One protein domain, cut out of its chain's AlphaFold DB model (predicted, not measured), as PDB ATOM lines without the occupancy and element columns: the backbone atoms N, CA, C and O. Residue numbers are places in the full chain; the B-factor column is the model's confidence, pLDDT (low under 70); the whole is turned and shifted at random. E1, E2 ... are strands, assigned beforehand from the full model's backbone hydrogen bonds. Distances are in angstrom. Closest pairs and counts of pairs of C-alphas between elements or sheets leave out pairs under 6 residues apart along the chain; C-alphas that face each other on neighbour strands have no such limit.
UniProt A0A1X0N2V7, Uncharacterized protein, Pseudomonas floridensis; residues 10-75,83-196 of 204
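Overview. This is residues 10 to 75 and 83 to 196 of the 204 residues of an uncharacterized protein of Pseudomonas floridensis (UniProt A0A1X0N2V7). With little regular structure, this is a closed barrel of six antiparallel strands, round the ring E1, E4, E5, E8, E9, E12, with the hairpin E6 and E7 paired onto E5 and a small antiparallel sheet, E2, E3, E11, E10, beside it. The 180 printed residues hold twelve named strands, numbered along the chain, and no named helix: all strand. The whole is compact, radius of gyration of the C-alphas 15.7 A, spanning 44 by 37 by 33 A.

Along the chain. Find C-alpha 10 at (245.126, 184.715, 140.719); E1 runs 18.9 A to residue 16. Look next for E2, residues 22-24, E3, 38-40, E4, 49-54, E5, 59-65, E6, 106-111, E7, 117-120, E8, 128-133, E9, 147-153, E10, 162-165, and E11, 173-176. E12, residues 186-195, runs 24.9 A to (250.817, 184.478, 140.164) and bends by 66 degrees at 192.

Arrangement. Between the antiparallel neighbour strands E12 and E1, find N 192 and O 11 within hydrogen-bond range, 2.8 A. Between E3 and E11, find N 40 and O 173, 2.9 A. The closest C-alphas of E3 and E7, Leu 38 and Ile 117, are 5.7 A apart.

Size, cuts and confidence. Residues 76 to 82 are cut out; C-alphas 75 and 83 are 14.5 A apart. Links E2 to E3 and E8 to E9 are long. pLDDT is under 70 at 85 residues, among them 23 to 47.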
ATOM      1  N   PHE A  10     245.671 185.872 141.424       88.88
ATOM      2  CA  PHE A  10     245.126 184.715 140.719       88.88
ATOM      3  C   PHE A  10     244.055 185.128 139.724       88.88
ATOM      4  O   PHE A  10     243.356 186.125 139.906       88.88
ATOM      5  N   THR A  11     243.920 184.356 138.654       88.75
ATOM      6  CA  THR A  11     242.740 184.430 137.800       88.75
ATOM      7  C   THR A  11     241.713 183.425 138.275       88.75
ATOM      8  O   THR A  11     242.043 182.292 138.632       88.75
ATOM      9  N   ALA A  12     240.451 183.828 138.267       89.12
ATOM     10  CA  ALA A  12     239.349 182.938 138.547       89.12
ATOM     11  C   ALA A  12     238.151 183.237 137.658       89.12
ATOM     12  O   ALA A  12     237.903 184.369 137.239       89.12
ATOM     13  N   ARG A  13     237.373 182.190 137.425       88.31
ATOM     14  CA  ARG A  13     236.030 182.297 136.878       88.31
ATOM     15  C   ARG A  13     235.037 182.433 138.028       88.31
ATOM     16  O   ARG A  13     235.120 181.665 138.989       88.31
ATOM     17  N   LEU A  14     234.116 183.386 137.906       86.88
ATOM     18  CA  LEU A  14     232.989 183.560 138.818       86.88
ATOM     19  C   LEU A  14     231.678 183.245 138.099       86.88
ATOM     20  O   LEU A  14     231.414 183.755 137.012       86.88
ATOM     21  N   GLU A  15     230.855 182.424 138.736       86.88
ATOM     22  CA  GLU A  15     229.497 182.076 138.311       86.88
ATOM     23  C   GLU A  15     228.579 182.181 139.530       86.88
ATOM     24  O   GLU A  15     229.036 181.975 140.657       86.88
ATOM     25  N   LEU A  16     227.290 182.468 139.346       87.06
ATOM     26  CA  LEU A  16     226.342 182.298 140.448       87.06
ATOM     27  C   LEU A  16     226.276 180.829 140.875       87.06
ATOM     28  O   LEU A  16     226.583 179.911 140.110       87.06
ATOM     29  N   HIS A  17     225.860 180.581 142.115       88.00
ATOM     30  CA  HIS A  17     225.785 179.227 142.659       88.00
ATOM     31  C   HIS A  17     224.869 178.285 141.846       88.00
ATOM     32  O   HIS A  17     225.105 177.075 141.797       88.00
ATOM     33  N   ASP A  18     223.878 178.819 141.133       83.69
ATOM     34  CA  ASP A  18     223.022 178.083 140.191       83.69
ATOM     35  C   ASP A  18     223.668 177.830 138.807       83.69
ATOM     36  O   ASP A  18     223.052 177.219 137.935       83.69
ATOM     37  N   ASN A  19     224.951 178.176 138.655       81.06
ATOM     38  CA  ASN A  19     225.755 178.169 137.428       81.06
ATOM     39  C   ASN A  19     225.367 179.238 136.403       81.06
ATOM     40  O   ASN A  19     225.733 179.103 135.237       81.06
ATOM     41  N   THR A  20     224.644 180.289 136.796       78.12
ATOM     42  CA  THR A  20     224.376 181.377 135.856       78.12
ATOM     43  C   THR A  20     225.645 182.217 135.647       78.12
ATOM     44  O   THR A  20     226.212 182.714 136.631       78.12
ATOM     45  N   PRO A  21     226.127 182.380 134.398       74.44
ATOM     46  CA  PRO A  21     227.292 183.207 134.109       74.44
ATOM     47  C   PRO A  21     227.071 184.686 134.437       74.44
ATOM     48  O   PRO A  21     225.949 185.199 134.423       74.44
ATOM     49  N   LEU A  22     228.173 185.384 134.698       74.50
ATOM     50  CA  LEU A  22     228.187 186.837 134.851       74.50
ATOM     51  C   LEU A  22     228.478 187.497 133.504       74.50
ATOM     52  O   LEU A  22     229.346 187.029 132.767       74.50
ATOM     53  N   GLY A  23     227.804 188.609 133.217       67.12
ATOM     54  CA  GLY A  23     228.005 189.387 131.998       67.12
ATOM     55  C   GLY A  23     227.733 190.878 132.196       67.12
ATOM     56  O   GLY A  23     227.117 191.295 133.172       67.12
ATOM     57  N   PHE A  24     228.190 191.698 131.253       63.91
ATOM     58  CA  PHE A  24     227.833 193.118 131.194       63.91
ATOM     59  C   PHE A  24     226.795 193.333 130.089       63.91
ATOM     60  O   PHE A  24     226.910 192.735 129.016       63.91
ATOM     61  N   HIS A  25     225.777 194.156 130.337       50.44
ATOM     62  CA  HIS A  25     224.775 194.517 129.329       50.44
ATOM     63  C   HIS A  25     225.048 195.918 128.756       50.44
ATOM     64  O   HIS A  25     225.684 196.748 129.399       50.44
ATOM     65  N   THR A  26     224.568 196.182 127.538       45.91
ATOM     66  CA  THR A  26     224.520 197.518 126.926       45.91
ATOM     67  C   THR A  26     223.104 197.737 126.419       45.91
ATOM     68  O   THR A  26     222.647 196.965 125.579       45.91
ATOM     69  N   ILE A  27     222.417 198.790 126.869       38.88
ATOM     70  CA  ILE A  27     221.155 199.183 126.232       38.88
ATOM     71  C   ILE A  27     221.487 200.005 124.982       38.88
ATOM     72  O   ILE A  27     221.918 201.153 125.067       38.88
ATOM     73  N   VAL A  28     221.286 199.409 123.808       36.25
ATOM     74  CA  VAL A  28     221.382 200.090 122.509       36.25
ATOM     75  C   VAL A  28     220.103 200.906 122.297       36.25
ATOM     76  O   VAL A  28     219.039 200.305 122.208       36.25
ATOM     77  N   ASP A  29     220.201 202.248 122.310       38.47
ATOM     78  CA  ASP A  29     219.306 203.226 121.628       38.47
ATOM     79  C   ASP A  29     219.464 204.677 122.159       38.47
ATOM     80  O   ASP A  29     218.493 205.371 122.463       38.47
ATOM     81  N   GLY A  30     220.700 205.180 122.284       38.53
ATOM     82  CA  GLY A  30     220.982 206.629 122.351       38.53
ATOM     83  C   GLY A  30     220.390 207.432 123.526       38.53
ATOM     84  O   GLY A  30     220.506 208.655 123.542       38.53
ATOM     85  N   GLN A  31     219.780 206.785 124.518       37.94
ATOM     86  CA  GLN A  31     219.388 207.401 125.782       37.94
ATOM     87  C   GLN A  31     220.280 206.852 126.888       37.94
ATOM     88  O   GLN A  31     220.391 205.637 127.038       37.94
ATOM     89  N   ARG A  32     220.898 207.749 127.669       39.56
ATOM     90  CA  ARG A  32     221.574 207.390 128.922       39.56
ATOM     91  C   ARG A  32     220.528 206.711 129.807       39.56
ATOM     92  O   ARG A  32     219.602 207.371 130.271       39.56
ATOM     93  N   LYS A  33     220.635 205.397 129.949       42.53
ATOM     94  CA  LYS A  33     219.770 204.575 130.791       42.53
ATOM     95  C   LYS A  33     220.641 203.961 131.875       42.53
ATOM     96  O   LYS A  33     221.806 203.682 131.628       42.53
ATOM     97  N   GLU A  34     220.071 203.823 133.057       38.84
ATOM     98  CA  GLU A  34     220.675 203.496 134.353       38.84
ATOM     99  C   GLU A  34     221.558 202.226 134.445       38.84
ATOM    100  O   GLU A  34     221.970 201.875 135.543       38.84
ATOM    101  N   ASP A  35     221.932 201.544 133.359       47.19
ATOM    102  CA  ASP A  35     222.370 200.144 133.440       47.19
ATOM    103  C   ASP A  35     223.730 199.831 132.781       47.19
ATOM    104  O   ASP A  35     223.880 198.804 132.122       47.19
ATOM    105  N   ASP A  36     224.766 200.637 133.051       50.12
ATOM    106  CA  ASP A  36     226.184 200.241 132.869       50.12
ATOM    107  C   ASP A  36     226.654 199.304 134.010       50.12
ATOM    108  O   ASP A  36     227.722 199.476 134.610       50.12
ATOM    109  N   CYS A  37     225.817 198.322 134.352       56.28
ATOM    110  CA  CYS A  37     225.992 197.448 135.507       56.28
ATOM    111  C   CYS A  37     226.499 196.052 135.116       56.28
ATOM    112  O   CYS A  37     226.169 195.524 134.052       56.28
ATOM    113  N   LEU A  38     227.238 195.405 136.019       64.44
ATOM    114  CA  LEU A  38     227.412 193.956 136.022       64.44
ATOM    115  C   LEU A  38     226.041 193.305 136.256       64.44
ATOM    116  O   LEU A  38     225.321 193.669 137.190       64.44
ATOM    117  N   GLN A  39     225.693 192.330 135.422       66.50
ATOM    118  CA  GLN A  39     224.439 191.590 135.495       66.50
ATOM    119  C   GLN A  39     224.688 190.086 135.402       66.50
ATOM    120  O   GLN A  39     225.768 189.604 135.050       66.50
ATOM    121  N   VAL A  40     223.657 189.325 135.723       62.50
ATOM    122  CA  VAL A  40     223.631 187.879 135.559       62.50
ATOM    123  C   VAL A  40     223.079 187.579 134.169       62.50
ATOM    124  O   VAL A  40     221.985 188.024 133.835       62.50
ATOM    125  N   GLN A  41     223.821 186.834 133.351       60.00
ATOM    126  CA  GLN A  41     223.426 186.526 131.977       60.00
ATOM    127  C   GLN A  41     223.386 185.018 131.756       60.00
ATOM    128  O   GLN A  41     224.419 184.359 131.680       60.00
ATOM    129  N   SER A  42     222.184 184.470 131.586       49.34
ATOM    130  CA  SER A  42     222.001 183.065 131.206       49.34
ATOM    131  C   SER A  42     222.239 182.815 129.709       49.34
ATOM    132  O   SER A  42     222.630 181.711 129.336       49.34
ATOM    133  N   GLU A  43     222.036 183.821 128.849       48.12
ATOM    134  CA  GLU A  43     222.008 183.649 127.385       48.12
ATOM    135  C   GLU A  43     223.310 184.014 126.655       48.12
ATOM    136  O   GLU A  43     223.501 183.608 125.509       48.12
ATOM    137  N   SER A  44     224.229 184.761 127.279       52.25
ATOM    138  CA  SER A  44     225.422 185.267 126.579       52.25
ATOM    139  C   SER A  44     226.470 184.194 126.288       52.25
ATOM    140  O   SER A  44     227.303 184.373 125.400       52.25
ATOM    141  N   GLY A  45     226.458 183.083 127.036       51.34
ATOM    142  CA  GLY A  45     227.427 181.989 126.912       51.34
ATOM    143  C   GLY A  45     228.890 182.392 127.165       51.34
ATOM    144  O   GLY A  45     229.775 181.544 127.063       51.34
ATOM    145  N   GLN A  46     229.161 183.661 127.485       55.53
ATOM    146  CA  GLN A  46     230.486 184.195 127.774       55.53
ATOM    147  C   GLN A  46     230.626 184.354 129.282       55.53
ATOM    148  O   GLN A  46     229.862 185.081 129.909       55.53
ATOM    149  N   THR A  47     231.607 183.674 129.870       66.06
ATOM    150  CA  THR A  47     231.953 183.872 131.277       66.06
ATOM    151  C   THR A  47     233.083 184.884 131.392       66.06
ATOM    152  O   THR A  47     234.084 184.774 130.682       66.06
ATOM    153  N   ILE A  48     232.937 185.855 132.292       74.12
ATOM    154  CA  ILE A  48     234.007 186.805 132.611       74.12
ATOM    155  C   ILE A  48     235.035 186.111 133.511       74.12
ATOM    156  O   ILE A  48     234.700 185.574 134.571       74.12
ATOM    157  N   GLU A  49     236.297 186.133 133.087       83.38
ATOM    158  CA  GLU A  49     237.435 185.773 133.930       83.38
ATOM    159  C   GLU A  49     237.933 187.028 134.653       83.38
ATOM    160  O   GLU A  49     238.196 188.060 134.030       83.38
ATOM    161  N   PHE A  50     238.058 186.937 135.974       85.75
ATOM    162  CA  PHE A  50     238.553 188.015 136.818       85.75
ATOM    163  C   PHE A  50     239.975 187.713 137.272       85.75
ATOM    164  O   PHE A  50     240.289 186.602 137.692       85.75
ATOM    165  N   PHE A  51     240.827 188.725 137.234       86.94
ATOM    166  CA  PHE A  51     242.128 188.755 137.874       86.94
ATOM    167  C   PHE A  51     241.995 189.425 139.243       86.94
ATOM    168  O   PHE A  51     241.726 190.624 139.345       86.94
ATOM    169  N   PHE A  52     242.164 188.635 140.297       89.25
ATOM    170  CA  PHE A  52     242.144 189.077 141.682       89.25
ATOM    171  C   PHE A  52     243.517 189.642 142.035       89.25
ATOM    172  O   PHE A  52     244.486 188.896 142.198       89.25
ATOM    173  N   ARG A  53     243.595 190.972 142.138       86.75
ATOM    174  CA  ARG A  53     244.810 191.682 142.547       86.75
ATOM    175  C   ARG A  53     244.760 191.973 144.041       86.75
ATOM    176  O   ARG A  53     243.742 192.511 144.480       86.75
ATOM    177  N   PRO A  54     245.820 191.676 144.807       85.62
ATOM    178  CA  PRO A  54     245.895 192.065 146.205       85.62
ATOM    179  C   PRO A  54     245.651 193.567 146.376       85.62
ATOM    180  O   PRO A  54     246.193 194.392 145.640       85.62
ATOM    181  N   TYR A  55     244.801 193.909 147.337       80.94
ATOM    182  CA  TYR A  55     244.514 195.288 147.720       80.94
ATOM    183  C   TYR A  55     245.125 195.584 149.089       80.94
ATOM    184  O   TYR A  55     245.993 196.436 149.214       80.94
ATOM    185  N   GLU A  56     244.739 194.799 150.090       80.88
ATOM    186  CA  GLU A  56     245.332 194.756 151.425       80.88
ATOM    187  C   GLU A  56     245.299 193.304 151.928       80.88
ATOM    188  O   GLU A  56     244.957 192.380 151.180       80.88
ATOM    189  N   LYS A  57     245.660 193.071 153.193       80.88
ATOM    190  CA  LYS A  57     245.635 191.725 153.772       80.88
ATOM    191  C   LYS A  57     244.242 191.090 153.621       80.88
ATOM    192  O   LYS A  57     243.263 191.619 154.135       80.88
ATOM    193  N   ASP A  58     244.195 189.926 152.968       80.38
ATOM    194  CA  ASP A  58     242.977 189.139 152.717       80.38
ATOM    195  C   ASP A  58     241.908 189.850 151.854       80.38
ATOM    196  O   ASP A  58     240.735 189.469 151.862       80.38
ATOM    197  N   ALA A  59     242.321 190.846 151.062       87.38
ATOM    198  CA  ALA A  59     241.452 191.661 150.223       87.38
ATOM    199  C   ALA A  59     241.959 191.771 148.782       87.38
ATOM    200  O   ALA A  59     243.164 191.861 148.544       87.38
ATOM    201  N   TYR A  60     241.030 191.860 147.831       88.56
ATOM    202  CA  TYR A  60     241.333 191.962 146.406       88.56
ATOM    203  C   TYR A  60     240.524 193.051 145.721       88.56
ATOM    204  O   TYR A  60     239.374 193.294 146.076       88.56
ATOM    205  N   VAL A  61     241.093 193.632 144.670       87.06
ATOM    206  CA  VAL A  61     240.324 194.291 143.610       87.06
ATOM    207  C   VAL A  61     240.222 193.355 142.412       87.06
ATOM    208  O   VAL A  61     241.166 192.632 142.083       87.06
ATOM    209  N   LEU A  62     239.060 193.344 141.763       86.75
ATOM    210  CA  LEU A  62     238.786 192.473 140.625       86.75
ATOM    211  C   LEU A  62     239.054 193.249 139.339       86.75
ATOM    212  O   LEU A  62     238.320 194.181 139.018       86.75
ATOM    213  N   ALA A  63     240.091 192.863 138.607       81.81
ATOM    214  CA  ALA A  63     240.353 193.344 137.255       81.81
ATOM    215  C   ALA A  63     239.842 192.327 136.228       81.81
ATOM    216  O   ALA A  63     239.786 191.136 136.508       81.81
ATOM    217  N   PHE A  64     239.478 192.765 135.031       76.12
ATOM    218  CA  PHE A  64     239.045 191.874 133.956       76.12
ATOM    219  C   PHE A  64     239.339 192.484 132.585       76.12
ATOM    220  O   PHE A  64     239.547 193.692 132.441       76.12
ATOM    221  N   THR A  65     239.345 191.628 131.564       64.62
ATOM    222  CA  THR A  65     239.454 192.027 130.158       64.62
ATOM    223  C   THR A  65     238.199 191.584 129.424       64.62
ATOM    224  O   THR A  65     237.876 190.398 129.422       64.62
ATOM    225  N   VAL A  66     237.497 192.514 128.783       60.34
ATOM    226  CA  VAL A  66     236.313 192.216 127.964       60.34
ATOM    227  C   VAL A  66     236.466 192.852 126.587       60.34
ATOM    228  O   VAL A  66     236.945 193.981 126.468       60.34
ATOM    229  N   SER A  67     236.077 192.124 125.535       49.03
ATOM    230  CA  SER A  67     235.991 192.695 124.188       49.03
ATOM    231  C   SER A  67     234.879 193.733 124.158       49.03
ATOM    232  O   SER A  67     233.703 193.394 124.253       49.03
ATOM    233  N   MET A  68     235.263 194.999 124.034       47.66
ATOM    234  CA  MET A  68     234.343 196.130 123.995       47.66
ATOM    235  C   MET A  68     233.576 196.158 122.665       47.66
ATOM    236  O   MET A  68     234.202 196.223 121.602       47.66
ATOM    237  N   PRO A  69     232.235 196.189 122.669       42.22
ATOM    238  CA  PRO A  69     231.491 196.760 121.554       42.22
ATOM    239  C   PRO A  69     231.952 198.210 121.334       42.22
ATOM    240  O   PRO A  69     232.116 198.966 122.292       42.22
ATOM    241  N   LYS A  70     232.146 198.619 120.073       38.84
ATOM    242  CA  LYS A  70     232.662 199.952 119.683       38.84
ATOM    243  C   LYS A  70     231.856 201.152 120.214       38.84
ATOM    244  O   LYS A  70     232.322 202.278 120.095       38.84
ATOM    245  N   GLU A  71     230.664 200.921 120.751       38.75
ATOM    246  CA  GLU A  71     229.696 201.949 121.150       38.75
ATOM    247  C   GLU A  71     229.711 202.256 122.655       38.75
ATOM    248  O   GLU A  71     228.905 203.044 123.142       38.75
ATOM    249  N   TRP A  72     230.628 201.654 123.412       39.81
ATOM    250  CA  TRP A  72     230.740 201.926 124.841       39.81
ATOM    251  C   TRP A  72     231.325 203.309 125.120       39.81
ATOM    252  O   TRP A  72     232.390 203.665 124.616       39.81
ATOM    253  N   THR A  73     230.667 204.039 126.016       38.47
ATOM    254  CA  THR A  73     231.194 205.270 126.611       38.47
ATOM    255  C   THR A  73     231.758 204.917 127.988       38.47
ATOM    256  O   THR A  73     231.147 204.152 128.731       38.47
ATOM    257  N   GLU A  74     232.960 205.390 128.324       43.88
ATOM    258  CA  GLU A  74     233.466 205.295 129.699       43.88
ATOM    259  C   GLU A  74     232.499 206.046 130.626       43.88
ATOM    260  O   GLU A  74     232.070 207.152 130.288       43.88
ATOM    261  N   ILE A  75     232.126 205.457 131.770       45.16
ATOM    262  CA  ILE A  75     231.295 206.167 132.748       45.16
ATOM    263  C   ILE A  75     232.117 207.375 133.215       45.16
ATOM    264  O   ILE A  75     233.215 207.175 133.742       45.16
ATOM    265  N   GLY A  83     236.047 207.867 146.019       56.25
ATOM    266  CA  GLY A  83     237.257 207.063 145.913       56.25
ATOM    267  C   GLY A  83     237.656 206.553 147.291       56.25
ATOM    268  O   GLY A  83     237.553 207.278 148.283       56.25
ATOM    269  N   ILE A  84     238.088 205.299 147.369       61.94
ATOM    270  CA  ILE A  84     238.778 204.822 148.563       61.94
ATOM    271  C   ILE A  84     240.256 205.149 148.363       61.94
ATOM    272  O   ILE A  84     240.800 204.836 147.300       61.94
ATOM    273  N   PRO A  85     240.924 205.764 149.354       62.50
ATOM    274  CA  PRO A  85     242.367 205.902 149.310       62.50
ATOM    275  C   PRO A  85     243.001 204.521 149.167       62.50
ATOM    276  O   PRO A  85     242.752 203.635 149.989       62.50
ATOM    277  N   LEU A  86     243.822 204.355 148.137       66.12
ATOM    278  CA  LEU A  86     244.660 203.172 148.009       66.12
ATOM    279  C   LEU A  86     245.578 203.078 149.242       66.12
ATOM    280  O   LEU A  86     246.017 204.119 149.757       66.12
ATOM    281  N   PRO A  87     245.889 201.865 149.730       68.94
ATOM    282  CA  PRO A  87     246.927 201.674 150.732       68.94
ATOM    283  C   PRO A  87     248.222 202.366 150.303       68.94
ATOM    284  O   PRO A  87     248.544 202.443 149.119       68.94
ATOM    285  N   THR A  88     248.969 202.916 151.260       66.00
ATOM    286  CA  THR A  88     250.159 203.736 150.960       66.00
ATOM    287  C   THR A  88     251.267 202.945 150.253       66.00
ATOM    288  O   THR A  88     252.102 203.522 149.567       66.00
ATOM    289  N   ASP A  89     251.267 201.629 150.426       66.06
ATOM    290  CA  ASP A  89     252.149 200.641 149.809       66.06
ATOM    291  C   ASP A  89     251.532 199.963 148.574       66.06
ATOM    292  O   ASP A  89     252.150 199.074 147.983       66.06
ATOM    293  N   TRP A  90     250.333 200.379 148.154       70.19
ATOM    294  CA  TRP A  90     249.683 199.809 146.985       70.19
ATOM    295  C   TRP A  90     250.490 200.112 145.725       70.19
ATOM    296  O   TRP A  90     250.844 201.256 145.435       70.19
ATOM    297  N   THR A  91     250.765 199.061 144.960       67.31
ATOM    298  CA  THR A  91     251.455 199.145 143.678       67.31
ATOM    299  C   THR A  91     250.583 198.491 142.624       67.31
ATOM    300  O   THR A  91     250.057 197.398 142.836       67.31
ATOM    301  N   GLU A  92     250.436 199.147 141.475       69.19
ATOM    302  CA  GLU A  92     249.730 198.535 140.361       69.19
ATOM    303  C   GLU A  92     250.536 197.349 139.821       69.19
ATOM    304  O   GLU A  92     251.611 197.516 139.244       69.19
ATOM    305  N   ILE A  93     249.998 196.145 140.015       69.25
ATOM    306  CA  ILE A  93     250.571 194.913 139.475       69.25
ATOM    307  C   ILE A  93     250.094 194.759 138.026       69.25
ATOM    308  O   ILE A  93     248.874 194.762 137.795       69.25
ATOM    309  N   PRO A  94     251.008 194.627 137.045       67.44
ATOM    310  CA  PRO A  94     250.623 194.420 135.657       67.44
ATOM    311  C   PRO A  94     249.809 193.130 135.514       67.44
ATOM    312  O   PRO A  94     250.065 192.132 136.189       67.44
ATOM    313  N   ILE A  95     248.810 193.143 134.626       65.94
ATOM    314  CA  ILE A  95     248.078 191.915 134.301       65.94
ATOM    315  C   ILE A  95     249.054 190.966 133.595       65.94
ATOM    316  O   ILE A  95     249.692 191.389 132.632       65.94
ATOM    317  N   PRO A  96     249.152 189.703 134.028       66.56
ATOM    318  CA  PRO A  96     249.992 188.721 133.360       66.56
ATOM    319  C   PRO A  96     249.570 188.527 131.894       66.56
ATOM    320  O   PRO A  96     248.381 188.377 131.610       66.56
ATOM    321  N   ASP A  97     250.533 188.424 130.973       61.69
ATOM    322  CA  ASP A  97     250.287 188.266 129.524       61.69
ATOM    323  C   ASP A  97     249.389 187.060 129.169       61.69
ATOM    324  O   ASP A  97     248.746 187.024 128.120       61.69
ATOM    325  N   GLY A  98     249.342 186.050 130.045       59.50
ATOM    326  CA  GLY A  98     248.534 184.839 129.882       59.50
ATOM    327  C   GLY A  98     247.050 184.994 130.233       59.50
ATOM    328  O   GLY A  98     246.272 184.076 129.958       59.50
ATOM    329  N   VAL A  99     246.633 186.116 130.829       61.09
ATOM    330  CA  VAL A  99     245.208 186.423 131.010       61.09
ATOM    331  C   VAL A  99     244.645 186.726 129.625       61.09
ATOM    332  O   VAL A  99     245.018 187.724 129.015       61.09
ATOM    333  N   LYS A 100     243.808 185.821 129.090       53.28
ATOM    334  CA  LYS A 100     243.286 185.854 127.712       53.28
ATOM    335  C   LYS A 100     242.517 187.145 127.436       53.28
ATOM    336  O   LYS A 100     241.294 187.208 127.516       53.28
ATOM    337  N   SER A 101     243.242 188.167 127.030       47.72
ATOM    338  CA  SER A 101     242.689 189.427 126.587       47.72
ATOM    339  C   SER A 101     242.238 189.278 125.132       47.72
ATOM    340  O   SER A 101     243.042 189.227 124.205       47.72
ATOM    341  N   GLN A 102     240.921 189.220 124.909       46.03
ATOM    342  CA  GLN A 102     240.339 189.531 123.595       46.03
ATOM    343  C   GLN A 102     240.347 191.054 123.310       46.03
ATOM    344  O   GLN A 102     239.871 191.486 122.264       46.03
ATOM    345  N   SER A 103     240.870 191.877 124.234       51.50
ATOM    346  CA  SER A 103     240.894 193.345 124.180       51.50
ATOM    347  C   SER A 103     241.979 193.926 125.086       51.50
ATOM    348  O   SER A 103     242.022 193.616 126.279       51.50
ATOM    349  N   SER A 104     242.822 194.806 124.543       52.12
ATOM    350  CA  SER A 104     243.885 195.506 125.280       52.12
ATOM    351  C   SER A 104     243.371 196.477 126.354       52.12
ATOM    352  O   SER A 104     244.165 196.979 127.144       52.12
ATOM    353  N   ASP A 105     242.064 196.749 126.388       64.50
ATOM    354  CA  ASP A 105     241.429 197.610 127.383       64.50
ATOM    355  C   ASP A 105     240.965 196.790 128.592       64.50
ATOM    356  O   ASP A 105     239.873 196.214 128.605       64.50
ATOM    357  N   TRP A 106     241.805 196.736 129.622       69.38
ATOM    358  CA  TRP A 106     241.436 196.194 130.926       69.38
ATOM    359  C   TRP A 106     240.633 197.213 131.752       69.38
ATOM    360  O   TRP A 106     240.706 198.424 131.524       69.38
ATOM    361  N   ALA A 107     239.869 196.715 132.725       73.06
ATOM    362  CA  ALA A 107     239.146 197.530 133.698       73.06
ATOM    363  C   ALA A 107     239.042 196.820 135.056       73.06
ATOM    364  O   ALA A 107     239.133 195.596 135.139       73.06
ATOM    365  N   TYR A 108     238.830 197.593 136.117       75.12
ATOM    366  CA  TYR A 108     238.403 197.108 137.424       75.12
ATOM    367  C   TYR A 108     236.884 197.040 137.507       75.12
ATOM    368  O   TYR A 108     236.177 197.855 136.907       75.12
ATOM    369  N   LEU A 109     236.391 196.120 138.330       76.88
ATOM    370  CA  LEU A 109     235.035 196.169 138.847       76.88
ATOM    371  C   LEU A 109     234.950 197.350 139.820       76.88
ATOM    372  O   LEU A 109     235.590 197.341 140.871       76.88
ATOM    373  N   GLY A 110     234.226 198.391 139.427       70.06
ATOM    374  CA  GLY A 110     234.075 199.637 140.166       70.06
ATOM    375  C   GLY A 110     232.696 199.776 140.799       70.06
ATOM    376  O   GLY A 110     231.740 199.110 140.405       70.06
ATOM    377  N   PHE A 111     232.595 200.670 141.777       63.78
ATOM    378  CA  PHE A 111     231.328 201.004 142.426       63.78
ATOM    379  C   PHE A 111     230.902 202.421 142.039       63.78
ATOM    380  O   PHE A 111     231.622 203.370 142.350       63.78
ATOM    381  N   GLY A 112     229.764 202.547 141.353       56.50
ATOM    382  CA  GLY A 112     229.181 203.829 140.959       56.50
ATOM    383  C   GLY A 112     228.129 204.336 141.950       56.50
ATOM    384  O   GLY A 112     227.766 203.654 142.914       56.50
ATOM    385  N   GLU A 113     227.615 205.541 141.706       51.75
ATOM    386  CA  GLU A 113     226.415 206.036 142.390       51.75
ATOM    387  C   GLU A 113     225.151 205.248 142.000       51.75
ATOM    388  O   GLU A 113     225.140 204.457 141.055       51.75
ATOM    389  N   GLU A 114     224.083 205.431 142.786       52.34
ATOM    390  CA  GLU A 114     222.779 204.770 142.613       52.34
ATOM    391  C   GLU A 114     222.842 203.242 142.475       52.34
ATOM    392  O   GLU A 114     221.972 202.602 141.884       52.34
ATOM    393  N   TYR A 115     223.794 202.634 143.189       54.41
ATOM    394  CA  TYR A 115     223.771 201.205 143.519       54.41
ATOM    395  C   TYR A 115     224.178 200.274 142.377       54.41
ATOM    396  O   TYR A 115     223.845 199.088 142.427       54.41
ATOM    397  N   SER A 116     224.911 200.813 141.405       57.97
ATOM    398  CA  SER A 116     225.442 200.108 140.246       57.97
ATOM    399  C   SER A 116     226.872 199.610 140.491       57.97
ATOM    400  O   SER A 116     227.740 200.334 140.986       57.97
ATOM    401  N   ILE A 117     227.137 198.349 140.137       64.00
ATOM    402  CA  ILE A 117     228.505 197.835 140.003       64.00
ATOM    403  C   ILE A 117     228.894 197.973 138.539       64.00
ATOM    404  O   ILE A 117     228.311 197.300 137.700       64.00
ATOM    405  N   GLY A 118     229.868 198.821 138.238       63.56
ATOM    406  CA  GLY A 118     230.289 199.128 136.874       63.56
ATOM    407  C   GLY A 118     231.739 198.752 136.604       63.56
ATOM    408  O   GLY A 118     232.381 198.031 137.368       63.56
ATOM    409  N   LYS A 119     232.281 199.274 135.508       67.19
ATOM    410  CA  LYS A 119     233.707 199.177 135.178       67.19
ATOM    411  C   LYS A 119     234.407 200.517 135.414       67.19
ATOM    412  O   LYS A 119     233.810 201.568 135.200       67.19
ATOM    413  N   THR A 120     235.681 200.496 135.788       67.19
ATOM    414  CA  THR A 120     236.515 201.704 135.916       67.19
ATOM    415  C   THR A 120     237.968 201.406 135.561       67.19
ATOM    416  O   THR A 120     238.449 200.306 135.811       67.19
ATOM    417  N   LYS A 121     238.688 202.374 134.986       73.56
ATOM    418  CA  LYS A 121     240.151 202.286 134.799       73.56
ATOM    419  C   LYS A 121     240.933 202.891 135.969       73.56
ATOM    420  O   LYS A 121     242.154 202.807 135.989       73.56
ATOM    421  N   ILE A 122     240.239 203.494 136.931       71.88
ATOM    422  CA  ILE A 122     240.838 204.198 138.064       71.88
ATOM    423  C   ILE A 122     240.806 203.281 139.299       71.88
ATOM    424  O   ILE A 122     239.708 202.965 139.779       71.88
ATOM    425  N   PRO A 123     241.971 202.839 139.815       73.56
ATOM    426  CA  PRO A 123     242.053 201.905 140.939       73.56
ATOM    427  C   PRO A 123     241.349 202.387 142.216       73.56
ATOM    428  O   PRO A 123     240.743 201.585 142.920       73.56
ATOM    429  N   GLU A 124     241.358 203.689 142.499       75.06
ATOM    430  CA  GLU A 124     240.715 204.318 143.665       75.06
ATOM    431  C   GLU A 124     239.195 204.075 143.708       75.06
ATOM    432  O   GLU A 124     238.560 204.138 144.764       75.06
ATOM    433  N   PHE A 125     238.593 203.796 142.551       73.50
ATOM    434  CA  PHE A 125     237.170 203.506 142.418       73.50
ATOM    435  C   PHE A 125     236.863 202.015 142.272       73.50
ATOM    436  O   PHE A 125     235.689 201.645 142.161       73.50
ATOM    437  N   ALA A 126     237.885 201.155 142.297       77.88
ATOM    438  CA  ALA A 126     237.687 199.717 142.323       77.88
ATOM    439  C   ALA A 126     236.904 199.292 143.579       77.88
ATOM    440  O   ALA A 126     236.841 199.987 144.601       77.88
ATOM    441  N   TYR A 127     236.258 198.138 143.478       78.06
ATOM    442  CA  TYR A 127     235.483 197.523 144.543       78.06
ATOM    443  C   TYR A 127     236.370 196.524 145.303       78.06
ATOM    444  O   TYR A 127     236.565 195.408 144.810       78.06
ATOM    445  N   PRO A 128     236.945 196.897 146.468       85.44
ATOM    446  CA  PRO A 128     237.738 195.964 147.251       85.44
ATOM    447  C   PRO A 128     236.828 194.954 147.946       85.44
ATOM    448  O   PRO A 128     235.846 195.319 148.609       85.44
ATOM    449  N   VAL A 129     237.179 193.680 147.809       88.25
ATOM    450  CA  VAL A 129     236.423 192.560 148.363       88.25
ATOM    451  C   VAL A 129     237.302 191.623 149.169       88.25
ATOM    452  O   VAL A 129     238.416 191.294 148.767       88.25
ATOM    453  N   ALA A 130     236.758 191.133 150.277       90.69
ATOM    454  CA  ALA A 130     237.238 189.920 150.921       90.69
ATOM    455  C   ALA A 130     236.430 188.715 150.425       90.69
ATOM    456  O   ALA A 130     235.218 188.802 150.215       90.69
ATOM    457  N   LEU A 131     237.108 187.579 150.266       91.88
ATOM    458  CA  LEU A 131     236.479 186.307 149.921       91.88
ATOM    459  C   LEU A 131     236.078 185.580 151.203       91.88
ATOM    460  O   LEU A 131     236.931 185.174 151.989       91.88
ATOM    461  N   GLN A 132     234.774 185.424 151.408       91.75
ATOM    462  CA  GLN A 132     234.209 184.710 152.550       91.75
ATOM    463  C   GLN A 132     233.590 183.401 152.063       91.75
ATOM    464  O   GLN A 132     232.740 183.433 151.184       91.75
ATOM    465  N   GLY A 133     233.980 182.251 152.615       91.56
ATOM    466  CA  GLY A 133     233.379 180.979 152.213       91.56
ATOM    467  C   GLY A 133     231.958 180.774 152.751       91.56
ATOM    468  O   GLY A 133     231.555 181.368 153.757       91.56
ATOM    469  N   ASP A 134     231.197 179.924 152.062       92.50
ATOM    470  CA  ASP A 134     229.839 179.534 152.452       92.50
ATOM    471  C   ASP A 134     229.819 178.692 153.740       92.50
ATOM    472  O   ASP A 134     230.719 177.896 154.006       92.50
ATOM    473  N   GLY A 135     228.795 178.872 154.577       85.19
ATOM    474  CA  GLY A 135     228.619 178.084 155.802       85.19
ATOM    475  C   GLY A 135     229.789 178.145 156.797       85.19
ATOM    476  O   GLY A 135     229.918 177.257 157.639       85.19
ATOM    477  N   GLY A 136     230.649 179.168 156.709       77.25
ATOM    478  CA  GLY A 136     231.842 179.312 157.548       77.25
ATOM    479  C   GLY A 136     233.080 178.569 157.035       77.25
ATOM    480  O   GLY A 136     234.058 178.469 157.777       77.25
ATOM    481  N   SER A 137     233.070 178.058 155.799       87.12
ATOM    482  CA  SER A 137     234.280 177.522 155.176       87.12
ATOM    483  C   SER A 137     235.320 178.624 154.950       87.12
ATOM    484  O   SER A 137     234.981 179.771 154.650       87.12
ATOM    485  N   GLU A 138     236.603 178.283 155.045       87.19
ATOM    486  CA  GLU A 138     237.685 179.216 154.726       87.19
ATOM    487  C   GLU A 138     237.999 179.177 153.226       87.19
ATOM    488  O   GLU A 138     238.106 178.102 152.633       87.19
ATOM    489  N   PHE A 139     238.146 180.352 152.610       90.06
ATOM    490  CA  PHE A 139     238.654 180.461 151.245       90.06
ATOM    491  C   PHE A 139     240.168 180.210 151.217       90.06
ATOM    492  O   PHE A 139     240.918 180.784 152.010       90.06
ATOM    493  N   SER A 140     240.630 179.415 150.251       89.75
ATOM    494  CA  SER A 140     242.048 179.147 150.019       89.75
ATOM    495  C   SER A 140     242.419 179.360 148.553       89.75
ATOM    496  O   SER A 140     241.835 178.742 147.661       89.75
ATOM    497  N   ILE A 141     243.437 180.189 148.298       87.88
ATOM    498  CA  ILE A 141     244.000 180.353 146.947       87.88
ATOM    499  C   ILE A 141     244.687 179.067 146.490       87.88
ATOM    500  O   ILE A 141     244.624 178.727 145.314       87.88
ATOM    501  N   ASP A 142     245.291 178.308 147.401       86.81
ATOM    502  CA  ASP A 142     246.026 177.080 147.076       86.81
ATOM    503  C   ASP A 142     245.104 175.910 146.704       86.81
ATOM    504  O   ASP A 142     245.556 174.886 146.195       86.81
ATOM    505  N   SER A 143     243.795 176.053 146.923       87.94
ATOM    506  CA  SER A 143     242.816 175.035 146.557       87.94
ATOM    507  C   SER A 143     242.591 174.991 145.045       87.94
ATOM    508  O   SER A 143     242.246 175.994 144.425       87.94
ATOM    509  N   ASP A 144     242.728 173.805 144.453       87.31
ATOM    510  CA  ASP A 144     242.322 173.522 143.069       87.31
ATOM    511  C   ASP A 144     240.831 173.111 142.962       87.31
ATOM    512  O   ASP A 144     240.331 172.854 141.867       87.31
ATOM    513  N   ALA A 145     240.102 173.029 144.083       92.00
ATOM    514  CA  ALA A 145     238.672 172.723 144.086       92.00
ATOM    515  C   ALA A 145     237.820 173.971 143.793       92.00
ATOM    516  O   ALA A 145     238.208 175.093 144.119       92.00
ATOM    517  N   VAL A 146     236.620 173.764 143.237       93.62
ATOM    518  CA  VAL A 146     235.596 174.820 143.153       93.62
ATOM    519  C   VAL A 146     235.187 175.220 144.569       93.62
ATOM    520  O   VAL A 146     234.880 174.357 145.392       93.62
ATOM    521  N   GLN A 147     235.177 176.522 144.844       94.56
ATOM    522  CA  GLN A 147     234.864 177.078 146.158       94.56
ATOM    523  C   GLN A 147     233.593 177.925 146.089       94.56
ATOM    524  O   GLN A 147     233.451 178.758 145.196       94.56
ATOM    525  N   SER A 148     232.684 177.729 147.044       95.50
ATOM    526  CA  SER A 148     231.503 178.579 147.208       95.50
ATOM    527  C   SER A 148     231.861 179.777 148.085       95.50
ATOM    528  O   SER A 148     232.255 179.593 149.239       95.50
ATOM    529  N   VAL A 149     231.764 180.989 147.537       94.00
ATOM    530  CA  VAL A 149     232.224 182.223 148.193       94.00
ATOM    531  C   VAL A 149     231.233 183.373 148.043       94.00
ATOM    532  O   VAL A 149     230.593 183.540 147.007       94.00
ATOM    533  N   TYR A 150     231.168 184.216 149.067       92.88
ATOM    534  CA  TYR A 150     230.611 185.559 149.021       92.88
ATOM    535  C   TYR A 150     231.727 186.572 148.750       92.88
ATOM    536  O   TYR A 150     232.834 186.463 149.291       92.88
ATOM    537  N   LEU A 151     231.420 187.588 147.943       90.50
ATOM    538  CA  LEU A 151     232.279 188.758 147.759       90.50
ATOM    539  C   LEU A 151     231.873 189.825 148.775       90.50
ATOM    540  O   LEU A 151     230.900 190.546 148.561       90.50
ATOM    541  N   LYS A 152     232.588 189.922 149.895       88.50
ATOM    542  CA  LYS A 152     232.276 190.884 150.955       88.50
ATOM    543  C   LYS A 152     232.933 192.227 150.684       88.50
ATOM    544  O   LYS A 152     234.157 192.310 150.647       88.50
ATOM    545  N   CYS A 153     232.134 193.282 150.561       82.62
ATOM    546  CA  CYS A 153     232.651 194.634 150.412       82.62
ATOM    547  C   CYS A 153     233.413 195.074 151.661       82.62
ATOM    548  O   CYS A 153     232.931 194.905 152.782       82.62
ATOM    549  N   LEU A 154     234.564 195.709 151.460       81.62
ATOM    550  CA  LEU A 154     235.328 196.301 152.559       81.62
ATOM    551  C   LEU A 154     234.957 197.762 152.842       81.62
ATOM    552  O   LEU A 154     235.412 198.333 153.831       81.62
ATOM    553  N   ARG A 155     234.096 198.376 152.019       75.50
ATOM    554  CA  ARG A 155     233.596 199.731 152.283       75.50
ATOM    555  C   ARG A 155     232.724 199.731 153.551       75.50
ATOM    556  O   ARG A 155     231.813 198.905 153.656       75.50
ATOM    557  N   PRO A 156     232.933 200.669 154.495       71.38
ATOM    558  CA  PRO A 156     232.092 200.785 155.681       71.38
ATOM    559  C   PRO A 156     230.607 200.908 155.326       71.38
ATOM    560  O   PRO A 156     230.233 201.689 154.455       71.38
ATOM    561  N   GLY A 157     229.761 200.141 156.014       71.69
ATOM    562  CA  GLY A 157     228.312 200.133 155.780       71.69
ATOM    563  C   GLY A 157     227.844 199.216 154.644       71.69
ATOM    564  O   GLY A 157     226.639 199.116 154.426       71.69
ATOM    565  N   TYR A 158     228.757 198.517 153.964       75.56
ATOM    566  CA  TYR A 158     228.431 197.518 152.947       75.56
ATOM    567  C   TYR A 158     228.673 196.094 153.468       75.56
ATOM    568  O   TYR A 158     229.536 195.855 154.312       75.56
ATOM    569  N   GLY A 159     227.860 195.153 152.986       82.19
ATOM    570  CA  GLY A 159     227.936 193.732 153.321       82.19
ATOM    571  C   GLY A 159     228.480 192.898 152.163       82.19
ATOM    572  O   GLY A 159     229.343 193.345 151.404       82.19
ATOM    573  N   ASN A 160     227.953 191.686 152.023       87.69
ATOM    574  CA  ASN A 160     228.180 190.877 150.834       87.69
ATOM    575  C   ASN A 160     227.614 191.582 149.598       87.69
ATOM    576  O   ASN A 160     226.636 192.328 149.679       87.69
ATOM    577  N   MET A 161     228.249 191.354 148.453       84.19
ATOM    578  CA  MET A 161     227.681 191.692 147.159       84.19
ATOM    579  C   MET A 161     226.322 191.007 147.045       84.19
ATOM    580  O   MET A 161     226.204 189.823 147.362       84.19
ATOM    581  N   GLN A 162     225.304 191.750 146.624       82.75
ATOM    582  CA  GLN A 162     223.945 191.238 146.553       82.75
ATOM    583  C   GLN A 162     223.440 191.207 145.122       82.75
ATOM    584  O   GLN A 162     223.905 191.960 144.267       82.75
ATOM    585  N   ILE A 163     222.473 190.331 144.886       79.88
ATOM    586  CA  ILE A 163     221.682 190.280 143.668       79.88
ATOM    587  C   ILE A 163     220.264 190.772 143.952       79.88
ATOM    588  O   ILE A 163     219.655 190.415 144.960       79.88
ATOM    589  N   ALA A 164     219.724 191.578 143.047       72.88
ATOM    590  CA  ALA A 164     218.340 192.026 143.051       72.88
ATOM    591  C   ALA A 164     217.678 191.667 141.721       72.88
ATOM    592  O   ALA A 164     218.309 191.699 140.663       72.88
ATOM    593  N   LYS A 165     216.378 191.370 141.752       66.31
ATOM    594  CA  LYS A 165     215.597 191.243 140.516       66.31
ATOM    595  C   LYS A 165     215.420 192.627 139.898       66.31
ATOM    596  O   LYS A 165     214.929 193.542 140.562       66.31
ATOM    597  N   SER A 166     215.783 192.774 138.629       63.69
ATOM    598  CA  SER A 166     215.482 193.976 137.866       63.69
ATOM    599  C   SER A 166     213.971 194.156 137.797       63.69
ATOM    600  O   SER A 166     213.221 193.243 137.444       63.69
ATOM    601  N   LYS A 167     213.513 195.363 138.138       54.06
ATOM    602  CA  LYS A 167     212.120 195.780 137.917       54.06
ATOM    603  C   LYS A 167     211.881 196.176 136.455       54.06
ATOM    604  O   LYS A 167     210.729 196.341 136.057       54.06
ATOM    605  N   THR A 168     212.949 196.304 135.668       50.81
ATOM    606  CA  THR A 168     212.917 196.697 134.261       50.81
ATOM    607  C   THR A 168     213.007 195.444 133.383       50.81
ATOM    608  O   THR A 168     213.901 194.618 133.578       50.81
ATOM    609  N   PRO A 169     212.090 195.246 132.420       40.97
ATOM    610  CA  PRO A 169     212.221 194.194 131.416       40.97
ATOM    611  C   PRO A 169     213.574 194.309 130.686       40.97
ATOM    612  O   PRO A 169     213.926 195.423 130.298       40.97
ATOM    613  N   PRO A 170     214.309 193.200 130.486       48.88
ATOM    614  CA  PRO A 170     213.828 191.822 130.496       48.88
ATOM    615  C   PRO A 170     214.022 191.070 131.830       48.88
ATOM    616  O   PRO A 170     214.331 189.893 131.823       48.88
ATOM    617  N   GLY A 171     213.759 191.675 132.995       51.41
ATOM    618  CA  GLY A 171     213.638 190.908 134.250       51.41
ATOM    619  C   GLY A 171     214.947 190.263 134.719       51.41
ATOM    620  O   GLY A 171     214.913 189.287 135.471       51.41
ATOM    621  N   ASP A 172     216.075 190.815 134.273       64.25
ATOM    622  CA  ASP A 172     217.422 190.349 134.584       64.25
ATOM    623  C   ASP A 172     217.731 190.440 136.082       64.25
ATOM    624  O   ASP A 172     217.104 191.191 136.830       64.25
ATOM    625  N   VAL A 173     218.716 189.676 136.545       67.56
ATOM    626  CA  VAL A 173     219.245 189.824 137.904       67.56
ATOM    627  C   VAL A 173     220.427 190.794 137.860       67.56
ATOM    628  O   VAL A 173     221.398 190.581 137.133       67.56
ATOM    629  N   LEU A 174     220.333 191.868 138.644       69.62
ATOM    630  CA  LEU A 174     221.342 192.921 138.749       69.62
ATOM    631  C   LEU A 174     222.149 192.739 140.027       69.62
ATOM    632  O   LEU A 174     221.583 192.401 141.068       69.62
ATOM    633  N   PHE A 175     223.443 193.041 139.981       71.06
ATOM    634  CA  PHE A 175     224.197 193.218 141.217       71.06
ATOM    635  C   PHE A 175     223.868 194.568 141.842       71.06
ATOM    636  O   PHE A 175     223.879 195.595 141.163       71.06
ATOM    637  N   SER A 176     223.575 194.575 143.139       61.16
ATOM    638  CA  SER A 176     223.155 195.772 143.857       61.16
ATOM    639  C   SER A 176     223.795 195.882 145.235       61.16
ATOM    640  O   SER A 176     224.337 194.926 145.796       61.16
ATOM    641  N   ARG A 177     223.662 197.072 145.836       60.31
ATOM    642  CA  ARG A 177     223.813 197.239 147.289       60.31
ATOM    643  C   ARG A 177     222.826 196.342 148.057       60.31
ATOM    644  O   ARG A 177     221.812 195.947 147.475       60.31
ATOM    645  N   PRO A 178     223.014 196.200 149.381       61.44
ATOM    646  CA  PRO A 178     221.953 195.759 150.269       61.44
ATOM    647  C   PRO A 178     220.665 196.588 150.162       61.44
ATOM    648  O   PRO A 178     220.672 197.802 150.377       61.44
ATOM    649  N   ARG A 179     219.564 195.928 149.802       65.06
ATOM    650  CA  ARG A 179     218.171 196.394 149.741       65.06
ATOM    651  C   ARG A 179     217.289 195.371 150.470       65.06
ATOM    652  O   ARG A 179     217.714 194.253 150.732       65.06
ATOM    653  N   GLU A 180     216.056 195.752 150.800       64.00
ATOM    654  CA  GLU A 180     215.100 194.826 151.434       64.00
ATOM    655  C   GLU A 180     214.741 193.628 150.537       64.00
ATOM    656  O   GLU A 180     214.373 192.575 151.050       64.00
ATOM    657  N   ASP A 181     214.835 193.788 149.213       69.00
ATOM    658  CA  ASP A 181     214.490 192.786 148.198       69.00
ATOM    659  C   ASP A 181     215.707 192.116 147.541       69.00
ATOM    660  O   ASP A 181     215.541 191.389 146.559       69.00
ATOM    661  N   SER A 182     216.916 192.362 148.051       75.38
ATOM    662  CA  SER A 182     218.141 191.760 147.531       75.38
ATOM    663  C   SER A 182     218.691 190.688 148.464       75.38
ATOM    664  O   SER A 182     218.519 190.726 149.682       75.38
ATOM    665  N   GLU A 183     219.354 189.707 147.864       85.62
ATOM    666  CA  GLU A 183     219.908 188.547 148.554       85.62
ATOM    667  C   GLU A 183     221.419 188.500 148.344       85.62
ATOM    668  O   GLU A 183     221.924 188.930 147.306       85.62
ATOM    669  N   ASP A 184     222.152 187.977 149.326       89.56
ATOM    670  CA  ASP A 184     223.598 187.806 149.204       89.56
ATOM    671  C   ASP A 184     223.926 186.894 148.016       89.56
ATOM    672  O   ASP A 184     223.472 185.751 147.928       89.56
ATOM    673  N   ALA A 185     224.749 187.404 147.103       88.56
ATOM    674  CA  ALA A 185     225.184 186.676 145.930       88.56
ATOM    675  C   ALA A 185     226.216 185.621 146.335       88.56
ATOM    676  O   ALA A 185     227.356 185.945 146.680       88.56
ATOM    677  N   LEU A 186     225.813 184.352 146.288       92.38
ATOM    678  CA  LEU A 186     226.726 183.232 146.455       92.38
ATOM    679  C   LEU A 186     227.325 182.847 145.101       92.38
ATOM    680  O   LEU A 186     226.597 182.508 144.162       92.38
ATOM    681  N   PHE A 187     228.652 182.864 145.016       91.50
ATOM    682  CA  PHE A 187     229.392 182.549 143.801       91.50
ATOM    683  C   PHE A 187     230.066 181.186 143.880       91.50
ATOM    684  O   PHE A 187     230.570 180.780 144.924       91.50
ATOM    685  N   LYS A 188     230.154 180.519 142.732       93.44
ATOM    686  CA  LYS A 188     231.124 179.462 142.458       93.44
ATOM    687  C   LYS A 188     232.389 180.104 141.910       93.44
ATOM    688  O   LYS A 188     232.371 180.702 140.836       93.44
ATOM    689  N   LEU A 189     233.481 179.960 142.649       93.00
ATOM    690  CA  LEU A 189     234.802 180.433 142.270       93.00
ATOM    691  C   LEU A 189     235.655 179.248 141.820       93.00
ATOM    692  O   LEU A 189     235.869 178.295 142.571       93.00
ATOM    693  N   THR A 190     236.157 179.329 140.590       92.25
ATOM    694  CA  THR A 190     237.105 178.359 140.025       92.25
ATOM    695  C   THR A 190     238.420 179.065 139.726       92.25
ATOM    696  O   THR A 190     238.459 179.916 138.839       92.25
ATOM    697  N   ILE A 191     239.488 178.724 140.452       90.88
ATOM    698  CA  ILE A 191     240.830 179.277 140.214       90.88
ATOM    699  C   ILE A 191     241.394 178.674 138.926       90.88
ATOM    700  O   ILE A 191     241.370 177.457 138.741       90.88
ATOM    701  N   LEU A 192     241.886 179.533 138.036       88.06
ATOM    702  CA  LEU A 192     242.429 179.155 136.732       88.06
ATOM    703  C   LEU A 192     243.960 179.163 136.754       88.06
ATOM    704  O   LEU A 192     244.583 178.168 136.389       88.06
ATOM    705  N   SER A 193     244.553 180.257 137.238       87.06
ATOM    706  CA  SER A 193     246.004 180.439 137.330       87.06
ATOM    707  C   SER A 193     246.381 181.229 138.578       87.06
ATOM    708  O   SER A 193     245.583 182.017 139.084       87.06
ATOM    709  N   ARG A 194     247.617 181.041 139.050       87.25
ATOM    710  CA  ARG A 194     248.199 181.733 140.208       87.25
ATOM    711  C   ARG A 194     249.469 182.461 139.792       87.25
ATOM    712  O   ARG A 194     250.179 182.019 138.889       87.25
ATOM    713  N   TYR A 195     249.732 183.566 140.463       82.62
ATOM    714  CA  TYR A 195     250.817 184.478 140.164       82.62
ATOM    715  C   TYR A 195     251.433 184.972 141.467       82.62
ATOM    716  O   TYR A 195     250.747 185.092 142.488       82.62
ATOM    717  N   ASP A 196     252.719 185.286 141.416       78.62
ATOM    718  CA  ASP A 196     253.403 185.938 142.519       78.62
ATOM    719  C   ASP A 196     252.865 187.364 142.719       78.62
ATOM    720  O   ASP A 196     252.086 187.903 141.922       78.62
TER     721      ASP A 196